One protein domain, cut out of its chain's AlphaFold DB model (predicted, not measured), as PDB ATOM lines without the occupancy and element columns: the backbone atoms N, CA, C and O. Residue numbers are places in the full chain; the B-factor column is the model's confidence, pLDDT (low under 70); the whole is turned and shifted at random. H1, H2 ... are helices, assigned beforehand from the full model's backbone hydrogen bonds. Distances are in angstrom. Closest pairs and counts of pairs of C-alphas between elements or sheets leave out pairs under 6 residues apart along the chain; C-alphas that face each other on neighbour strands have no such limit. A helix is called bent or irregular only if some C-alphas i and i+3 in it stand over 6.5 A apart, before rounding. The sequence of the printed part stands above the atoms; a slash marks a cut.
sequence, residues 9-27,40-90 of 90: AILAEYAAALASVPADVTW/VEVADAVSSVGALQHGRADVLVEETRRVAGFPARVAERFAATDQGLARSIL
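What this domain is: This is residues 9 to 27 and 40 to 90 of the 90 residues of an uncharacterized protein of Microbacterium aurum (UniProt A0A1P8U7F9). Two helices, H2 and H3, follow each other almost end to end in one long rod, and the shorter H1 lies side by side with the middle of that rod, over the place where H2 gives way to H3. Both far ends stick out with no partner beside them: residues 40 to 52 of H2, and residues 76 to 90. The printed part has 70 residues with three named helices, in the order H1, H2, H3, and no named strand; its class is all helix. The whole is extended, with a radius of gyration of the C-alphas of 20.5 A and spans of 76 by 17 by 6 A.

Where its parts are: Find C-alpha 40 at (119.485, -11.411, -19.161); from there H2, residues 40 to 68, runs 41.7 A to C-alpha 68 at (139.565, 13.964, 7.161). H3, residues 70 to 89, runs 29.1 A and ends at C-alpha 89, (162.868, 32.889, 22.608). H1, residues 9 to 25, is 25.3 A long. It is only just irregular, with C-alphas 19 and 22 6.8 A apart.

How they stand to each other: Start at H2, where residues 57 to 68 alone touch H1; the closest C-alphas, those of Ala 15 and Ala 68, are 4.6 A apart. The two run opposite ways at a shallow tilt of 3 degrees. Residues 11 to 15 of H1 touch residues 71 to 75 of H3, the closest C-alphas being those of Leu 11 and Pro 71, 5.3 A apart. These helices also run opposite ways, at a shallow tilt of 14 degrees. H2 and H3 meet only through their tight link. In H2 and H3 every O i to N i+4 pair is within hydrogen-bond range; in H1, 9 of 13 are.

The domain as a whole: Look to Val 40 and Leu 90 for the two C-alphas farthest apart, 76.4 A. Residues 28 to 39 are not printed, and C-alphas 27 and 40 are 24.4 A apart across this cut. The mean pLDDT of the printed part is 73.7; residues 9, 11 to 12, 22 to 27 and 84 to 90 are under 70.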
ATOM      1  N   ALA A   9     140.445  21.022  19.140       66.62
ATOM      2  CA  ALA A   9     139.137  20.407  19.353       66.62
ATOM      3  C   ALA A   9     138.204  20.567  18.138       66.62
ATOM      4  O   ALA A   9     137.635  19.580  17.681       66.62
ATOM      5  N   ILE A  10     138.128  21.764  17.544       70.62
ATOM      6  CA  ILE A  10     137.306  22.046  16.353       70.62
ATOM      7  C   ILE A  10     137.807  21.234  15.151       70.62
ATOM      8  O   ILE A  10     137.015  20.701  14.378       70.62
ATOM      9  N   LEU A  11     139.129  21.099  15.001       68.94
ATOM     10  CA  LEU A  11     139.725  20.282  13.940       68.94
ATOM     11  C   LEU A  11     139.428  18.789  14.109       68.94
ATOM     12  O   LEU A  11     139.175  18.103  13.117       68.94
ATOM     13  N   ALA A  12     139.443  18.294  15.347       69.00
ATOM     14  CA  ALA A  12     139.085  16.914  15.659       69.00
ATOM     15  C   ALA A  12     137.593  16.641  15.406       69.00
ATOM     16  O   ALA A  12     137.258  15.621  14.804       69.00
ATOM     17  N   GLU A  13     136.709  17.567  15.785       76.00
ATOM     18  CA  GLU A  13     135.274  17.486  15.490       76.00
ATOM     19  C   GLU A  13     135.000  17.497  13.981       76.00
ATOM     20  O   GLU A  13     134.249  16.656  13.487       76.00
ATOM     21  N   TYR A  14     135.665  18.375  13.222       76.44
ATOM     22  CA  TYR A  14     135.551  18.403  11.760       76.44
ATOM     23  C   TYR A  14     136.042  17.108  11.107       76.44
ATOM     24  O   TYR A  14     135.410  16.608  10.176       76.44
ATOM     25  N   ALA A  15     137.156  16.546  11.585       73.56
ATOM     26  CA  ALA A  15     137.666  15.271  11.092       73.56
ATOM     27  C   ALA A  15     136.691  14.119  11.384       73.56
ATOM     28  O   ALA A  15     136.451  13.287  10.510       73.56
ATOM     29  N   ALA A  16     136.093  14.096  12.579       75.88
ATOM     30  CA  ALA A  16     135.093  13.103  12.959       75.88
ATOM     31  C   ALA A  16     133.814  13.219  12.112       75.88
ATOM     32  O   ALA A  16     133.320  12.208  11.616       75.88
ATOM     33  N   ALA A  17     133.328  14.444  11.885       78.50
ATOM     34  CA  ALA A  17     132.166  14.705  11.038       78.50
ATOM     35  C   ALA A  17     132.417  14.309   9.575       78.50
ATOM     36  O   ALA A  17     131.554  13.725   8.932       78.50
ATOM     37  N   LEU A  18     133.613  14.572   9.038       76.00
ATOM     38  CA  LEU A  18     133.981  14.122   7.693       76.00
ATOM     39  C   LEU A  18     134.081  12.596   7.614       76.00
ATOM     40  O   LEU A  18     133.634  12.005   6.637       76.00
ATOM     41  N   ALA A  19     134.618  11.942   8.644       72.25
ATOM     42  CA  ALA A  19     134.741  10.489   8.682       72.25
ATOM     43  C   ALA A  19     133.387   9.752   8.730       72.25
ATOM     44  O   ALA A  19     133.347   8.579   8.354       72.25
ATOM     45  N   SER A  20     132.294  10.406   9.150       71.38
ATOM     46  CA  SER A  20     130.947   9.817   9.157       71.38
ATOM     47  C   SER A  20     130.198   9.952   7.826       71.38
ATOM     48  O   SER A  20     129.340   9.124   7.542       71.38
ATOM     49  N   VAL A  21     130.560  10.920   6.971       72.00
ATOM     50  CA  VAL A  21     129.912  11.154   5.660       72.00
ATOM     51  C   VAL A  21     129.827   9.898   4.775       72.00
ATOM     52  O   VAL A  21     128.781   9.686   4.165       72.00
ATOM     53  N   PRO A  22     130.848   9.021   4.689       66.06
ATOM     54  CA  PRO A  22     130.761   7.827   3.855       66.06
ATOM     55  C   PRO A  22     129.635   6.868   4.256       66.06
ATOM     56  O   PRO A  22     129.071   6.218   3.382       66.06
ATOM     57  N   ALA A  23     129.292   6.793   5.549       64.69
ATOM     58  CA  ALA A  23     128.203   5.946   6.040       64.69
ATOM     59  C   ALA A  23     126.816   6.485   5.649       64.69
ATOM     60  O   ALA A  23     125.876   5.708   5.516       64.69
ATOM     61  N   ASP A  24     126.701   7.793   5.407       61.31
ATOM     62  CA  ASP A  24     125.462   8.430   4.950       61.31
ATOM     63  C   ASP A  24     125.312   8.388   3.414       61.31
ATOM     64  O   ASP A  24     124.209   8.524   2.884       61.31
ATOM     65  N   VAL A  25     126.419   8.194   2.683       61.25
ATOM     66  CA  VAL A  25     126.463   8.163   1.206       61.25
ATOM     67  C   VAL A  25     126.294   6.748   0.640       61.25
ATOM     68  O   VAL A  25     126.095   6.591  -0.568       61.25
ATOM     69  N   THR A  26     126.304   5.703   1.476       56.59
ATOM     70  CA  THR A  26     125.914   4.358   1.037       56.59
ATOM     71  C   THR A  26     124.413   4.333   0.763       56.59
ATOM     72  O   THR A  26     123.607   3.974   1.617       56.59
ATOM     73  N   TRP A  27     124.021   4.746  -0.442       59.03
ATOM     74  CA  TRP A  27     122.698   4.446  -0.961       59.03
ATOM     75  C   TRP A  27     122.524   2.932  -0.948       59.03
ATOM     76  O   TRP A  27     123.365   2.201  -1.474       59.03
ATOM     77  N   VAL A  40     118.101 -11.269 -19.643       76.06
ATOM     78  CA  VAL A  40     119.485 -11.411 -19.161       76.06
ATOM     79  C   VAL A  40     120.326 -10.187 -19.526       76.06
ATOM     80  O   VAL A  40     121.052  -9.681 -18.683       76.06
ATOM     81  N   GLU A  41     120.152  -9.636 -20.728       75.00
ATOM     82  CA  GLU A  41     120.900  -8.459 -21.195       75.00
ATOM     83  C   GLU A  41     120.608  -7.213 -20.341       75.00
ATOM     84  O   GLU A  41     121.507  -6.430 -20.033       75.00
ATOM     85  N   VAL A  42     119.354  -7.045 -19.903       72.44
ATOM     86  CA  VAL A  42     118.954  -5.955 -18.997       72.44
ATOM     87  C   VAL A  42     119.542  -6.171 -17.605       72.44
ATOM     88  O   VAL A  42     120.029  -5.222 -16.993       72.44
ATOM     89  N   ALA A  43     119.538  -7.411 -17.112       73.94
ATOM     90  CA  ALA A  43     120.146  -7.747 -15.830       73.94
ATOM     91  C   ALA A  43     121.662  -7.488 -15.822       73.94
ATOM     92  O   ALA A  43     122.175  -6.909 -14.863       73.94
ATOM     93  N   ASP A  44     122.363  -7.841 -16.901       77.00
ATOM     94  CA  ASP A  44     123.796  -7.586 -17.057       77.00
ATOM     95  C   ASP A  44     124.094  -6.084 -17.141       77.00
ATOM     96  O   ASP A  44     125.007  -5.590 -16.472       77.00
ATOM     97  N   ALA A  45     123.284  -5.326 -17.888       78.12
ATOM     98  CA  ALA A  45     123.408  -3.873 -17.955       78.12
ATOM     99  C   ALA A  45     123.221  -3.226 -16.569       78.12
ATOM    100  O   ALA A  45     124.058  -2.424 -16.150       78.12
ATOM    101  N   VAL A  46     122.185  -3.616 -15.819       76.38
ATOM    102  CA  VAL A  46     121.929  -3.111 -14.457       76.38
ATOM    103  C   VAL A  46     123.049  -3.503 -13.491       76.38
ATOM    104  O   VAL A  46     123.518  -2.656 -12.730       76.38
ATOM    105  N   SER A  47     123.537  -4.744 -13.559       77.06
ATOM    106  CA  SER A  47     124.681  -5.217 -12.767       77.06
ATOM    107  C   SER A  47     125.944  -4.391 -13.042       77.06
ATOM    108  O   SER A  47     126.606  -3.930 -12.110       77.06
ATOM    109  N   SER A  48     126.240  -4.109 -14.316       80.69
ATOM    110  CA  SER A  48     127.404  -3.301 -14.703       80.69
ATOM    111  C   SER A  48     127.326  -1.861 -14.181       80.69
ATOM    112  O   SER A  48     128.323  -1.314 -13.703       80.69
ATOM    113  N   VAL A  49     126.133  -1.258 -14.196       78.50
ATOM    114  CA  VAL A  49     125.892   0.079 -13.636       78.50
ATOM    115  C   VAL A  49     126.026   0.060 -12.114       78.50
ATOM    116  O   VAL A  49     126.652   0.963 -11.557       78.50
ATOM    117  N   GLY A  50     125.513  -0.977 -11.447       75.94
ATOM    118  CA  GLY A  50     125.681  -1.173 -10.006       75.94
ATOM    119  C   GLY A  50     127.154  -1.272  -9.602       75.94
ATOM    120  O   GLY A  50     127.584  -0.583  -8.679       75.94
ATOM    121  N   ALA A  51     127.954  -2.040 -10.347       77.81
ATOM    122  CA  ALA A  51     129.396  -2.154 -10.121       77.81
ATOM    123  C   ALA A  51     130.127  -0.809 -10.301       77.81
ATOM    124  O   ALA A  51     130.970  -0.442  -9.481       77.81
ATOM    125  N   LEU A  52     129.776  -0.034 -11.335       79.69
ATOM    126  CA  LEU A  52     130.332   1.307 -11.552       79.69
ATOM    127  C   LEU A  52     129.960   2.283 -10.429       79.69
ATOM    128  O   LEU A  52     130.782   3.114 -10.040       79.69
ATOM    129  N   GLN A  53     128.733   2.207  -9.918       71.81
ATOM    130  CA  GLN A  53     128.288   3.039  -8.801       71.81
ATOM    131  C   GLN A  53     129.007   2.671  -7.502       71.81
ATOM    132  O   GLN A  53     129.475   3.579  -6.816       71.81
ATOM    133  N   HIS A  54     129.177   1.377  -7.212       74.50
ATOM    134  CA  HIS A  54     129.959   0.912  -6.060       74.50
ATOM    135  C   HIS A  54     131.402   1.427  -6.122       74.50
ATOM    136  O   HIS A  54     131.870   2.060  -5.181       74.50
ATOM    137  N   GLY A  55     132.064   1.290  -7.275       78.94
ATOM    138  CA  GLY A  55     133.427   1.804  -7.447       78.94
ATOM    139  C   GLY A  55     133.536   3.326  -7.276       78.94
ATOM    140  O   GLY A  55     134.535   3.823  -6.763       78.94
ATOM    141  N   ARG A  56     132.507   4.096  -7.660       78.56
ATOM    142  CA  ARG A  56     132.466   5.548  -7.404       78.56
ATOM    143  C   ARG A  56     132.257   5.871  -5.926       78.56
ATOM    144  O   ARG A  56     132.855   6.831  -5.444       78.56
ATOM    145  N   ALA A  57     131.432   5.096  -5.225       76.81
ATOM    146  CA  ALA A  57     131.244   5.238  -3.785       76.81
ATOM    147  C   ALA A  57     132.556   4.960  -3.036       76.81
ATOM    148  O   ALA A  57     132.939   5.767  -2.193       76.81
ATOM    149  N   ASP A  58     133.299   3.919  -3.418       80.38
ATOM    150  CA  ASP A  58     134.611   3.604  -2.836       80.38
ATOM    151  C   ASP A  58     135.610   4.759  -3.003       80.38
ATOM    152  O   ASP A  58     136.300   5.134  -2.053       80.38
ATOM    153  N   VAL A  59     135.648   5.385  -4.186       81.88
ATOM    154  CA  VAL A  59     136.486   6.573  -4.433       81.88
ATOM    155  C   VAL A  59     136.073   7.743  -3.537       81.88
ATOM    156  O   VAL A  59     136.935   8.412  -2.969       81.88
ATOM    157  N   LEU A  60     134.768   7.991  -3.376       77.94
ATOM    158  CA  LEU A  60     134.271   9.049  -2.490       77.94
ATOM    159  C   LEU A  60     134.620   8.775  -1.023       77.94
ATOM    160  O   LEU A  60     135.027   9.699  -0.319       77.94
ATOM    161  N   VAL A  61     134.502   7.525  -0.569       79.88
ATOM    162  CA  VAL A  61     134.891   7.110   0.787       79.88
ATOM    163  C   VAL A  61     136.378   7.379   1.016       79.88
ATOM    164  O   VAL A  61     136.747   7.971   2.033       79.88
ATOM    165  N   GLU A  62     137.230   6.982   0.072       81.56
ATOM    166  CA  GLU A  62     138.681   7.124   0.198       81.56
ATOM    167  C   GLU A  62     139.124   8.592   0.183       81.56
ATOM    168  O   GLU A  62     139.893   9.022   1.047       81.56
ATOM    169  N   GLU A  63     138.585   9.406  -0.728       79.12
ATOM    170  CA  GLU A  63     138.889  10.840  -0.757       79.12
ATOM    171  C   GLU A  63     138.369  11.554   0.496       79.12
ATOM    172  O   GLU A  63     139.058  12.409   1.054       79.12
ATOM    173  N   THR A  64     137.210  11.154   1.021       75.31
ATOM    174  CA  THR A  64     136.688  11.710   2.278       75.31
ATOM    175  C   THR A  64     137.603  11.377   3.458       75.31
ATOM    176  O   THR A  64     137.929  12.263   4.252       75.31
ATOM    177  N   ARG A  65     138.103  10.137   3.550       78.56
ATOM    178  CA  ARG A  65     139.108   9.751   4.558       78.56
ATOM    179  C   ARG A  65     140.397  10.550   4.410       78.56
ATOM    180  O   ARG A  65     140.964  11.004   5.405       78.56
ATOM    181  N   ARG A  66     140.852  10.757   3.174       78.38
ATOM    182  CA  ARG A  66     142.042  11.560   2.887       78.38
ATOM    183  C   ARG A  66     141.866  13.001   3.357       78.38
ATOM    184  O   ARG A  66     142.772  13.534   3.999       78.38
ATOM    185  N   VAL A  67     140.710  13.608   3.078       74.25
ATOM    186  CA  VAL A  67     140.356  14.965   3.523       74.25
ATOM    187  C   VAL A  67     140.274  15.037   5.050       74.25
ATOM    188  O   VAL A  67     140.860  15.945   5.643       74.25
ATOM    189  N   ALA A  68     139.659  14.048   5.701       73.06
ATOM    190  CA  ALA A  68     139.565  13.964   7.161       73.06
ATOM    191  C   ALA A  68     140.937  13.880   7.867       73.06
ATOM    192  O   ALA A  68     141.053  14.252   9.032       73.06
ATOM    193  N   GLY A  69     141.998  13.454   7.171       75.69
ATOM    194  CA  GLY A  69     143.367  13.440   7.701       75.69
ATOM    195  C   GLY A  69     144.103  14.788   7.655       75.69
ATOM    196  O   GLY A  69     145.119  14.954   8.334       75.69
ATOM    197  N   PHE A  70     143.636  15.767   6.871       76.62
ATOM    198  CA  PHE A  70     144.283  17.084   6.797       76.62
ATOM    199  C   PHE A  70     144.219  17.876   8.109       76.62
ATOM    200  O   PHE A  70     145.259  18.420   8.483       76.62
ATOM    201  N   PRO A  71     143.086  17.926   8.836       76.31
ATOM    202  CA  PRO A  71     143.012  18.579  10.141       76.31
ATOM    203  C   PRO A  71     144.106  18.136  11.120       76.31
ATOM    204  O   PRO A  71     144.778  18.981  11.710       76.31
ATOM    205  N   ALA A  72     144.361  16.827  11.227       73.69
ATOM    206  CA  ALA A  72     145.413  16.285  12.091       73.69
ATOM    207  C   ALA A  72     146.818  16.741  11.655       73.69
ATOM    208  O   ALA A  72     147.599  17.221  12.473       73.69
ATOM    209  N   ARG A  73     147.117  16.689  10.348       79.00
ATOM    210  CA  ARG A  73     148.401  17.169   9.796       79.00
ATOM    211  C   ARG A  73     148.612  18.666  10.012       79.00
ATOM    212  O   ARG A  73     149.738  19.115  10.221       79.00
ATOM    213  N   VAL A  74     147.539  19.450   9.922       76.56
ATOM    214  CA  VAL A  74     147.572  20.889  10.195       76.56
ATOM    215  C   VAL A  74     147.888  21.125  11.672       76.56
ATOM    216  O   VAL A  74     148.814  21.880  11.964       76.56
ATOM    217  N   ALA A  75     147.208  20.428  12.587       73.06
ATOM    218  CA  ALA A  75     147.467  20.521  14.024       73.06
ATOM    219  C   ALA A  75     148.920  20.154  14.389       73.06
ATOM    220  O   ALA A  75     149.575  20.896  15.121       73.06
ATOM    221  N   GLU A  76     149.466  19.071  13.823       77.81
ATOM    222  CA  GLU A  76     150.869  18.674  14.028       77.81
ATOM    223  C   GLU A  76     151.858  19.760  13.577       77.81
ATOM    224  O   GLU A  76     152.837  20.052  14.268       77.81
ATOM    225  N   ARG A  77     151.601  20.393  12.426       80.88
ATOM    226  CA  ARG A  77     152.477  21.437  11.877       80.88
ATOM    227  C   ARG A  77     152.471  22.707  12.727       80.88
ATOM    228  O   ARG A  77     153.529  23.319  12.902       80.88
ATOM    229  N   PHE A  78     151.313  23.092  13.263       77.81
ATOM    230  CA  PHE A  78     151.220  24.205  14.211       77.81
ATOM    231  C   PHE A  78     151.957  23.887  15.515       77.81
ATOM    232  O   PHE A  78     152.829  24.659  15.907       77.81
ATOM    233  N   ALA A  79     151.739  22.706  16.104       76.62
ATOM    234  CA  ALA A  79     152.435  22.293  17.325       76.62
ATOM    235  C   ALA A  79     153.970  22.286  17.165       76.62
ATOM    236  O   ALA A  79     154.697  22.731  18.055       76.62
ATOM    237  N   ALA A  80     154.481  21.831  16.014       77.19
ATOM    238  CA  ALA A  80     155.913  21.871  15.714       77.19
ATOM    239  C   ALA A  80     156.455  23.308  15.586       77.19
ATOM    240  O   ALA A  80     157.580  23.586  16.008       77.19
ATOM    241  N   THR A  81     155.657  24.222  15.024       78.69
ATOM    242  CA  THR A  81     156.023  25.639  14.866       78.69
ATOM    243  C   THR A  81     156.054  26.352  16.219       78.69
ATOM    244  O   THR A  81     157.037  27.032  16.515       78.69
ATOM    245  N   ASP A  82     155.057  26.121  17.077       74.62
ATOM    246  CA  ASP A  82     154.993  26.698  18.425       74.62
ATOM    247  C   ASP A  82     156.160  26.225  19.302       74.62
ATOM    248  O   ASP A  82     156.807  27.028  19.977       74.62
ATOM    249  N   GLN A  83     156.514  24.937  19.236       72.12
ATOM    250  CA  GLN A  83     157.698  24.410  19.928       72.12
ATOM    251  C   GLN A  83     159.020  24.980  19.390       72.12
ATOM    252  O   GLN A  83     160.005  25.053  20.131       72.12
ATOM    253  N   GLY A  84     159.075  25.320  18.100       68.44
ATOM    254  CA  GLY A  84     160.228  25.976  17.484       68.44
ATOM    255  C   GLY A  84     160.377  27.419  17.961       68.44
ATOM    256  O   GLY A  84     161.464  27.818  18.378       68.44
ATOM    257  N   LEU A  85     159.272  28.169  17.978       66.81
ATOM    258  CA  LEU A  85     159.224  29.540  18.488       66.81
ATOM    259  C   LEU A  85     159.602  29.598  19.970       66.81
ATOM    260  O   LEU A  85     160.494  30.366  20.331       66.81
ATOM    261  N   ALA A  86     159.018  28.729  20.802       66.75
ATOM    262  CA  ALA A  86     159.335  28.636  22.228       66.75
ATOM    263  C   ALA A  86     160.831  28.369  22.487       66.75
ATOM    264  O   ALA A  86     161.401  28.927  23.419       66.75
ATOM    265  N   ARG A  87     161.485  27.562  21.638       68.56
ATOM    266  CA  ARG A  87     162.932  27.298  21.715       68.56
ATOM    267  C   ARG A  87     163.814  28.451  21.240       68.56
ATOM    268  O   ARG A  87     164.960  28.502  21.654       68.56
ATOM    269  N   SER A  88     163.324  29.325  20.362       64.62
ATOM    270  CA  SER A  88     164.097  30.476  19.861       64.62
ATOM    271  C   SER A  88     164.059  31.707  20.772       64.62
ATOM    272  O   SER A  88     164.874  32.610  20.603       64.62
ATOM    273  N   ILE A  89     163.088  31.762  21.688       64.75
ATOM    274  CA  ILE A  89     162.868  32.889  22.608       64.75
ATOM    275  C   ILE A  89     163.594  32.675  23.955       64.75
ATOM    276  O   ILE A  89     163.854  33.650  24.659       64.75
ATOM    277  N   LEU A  90     163.921  31.424  24.301       53.75
ATOM    278  CA  LEU A  90     164.737  31.034  25.463       53.75
ATOM    279  C   LEU A  90     166.235  31.071  25.139       53.75
ATOM    280  O   LEU A  90     167.004  31.459  26.046       53.75
TER     281      LEU A  90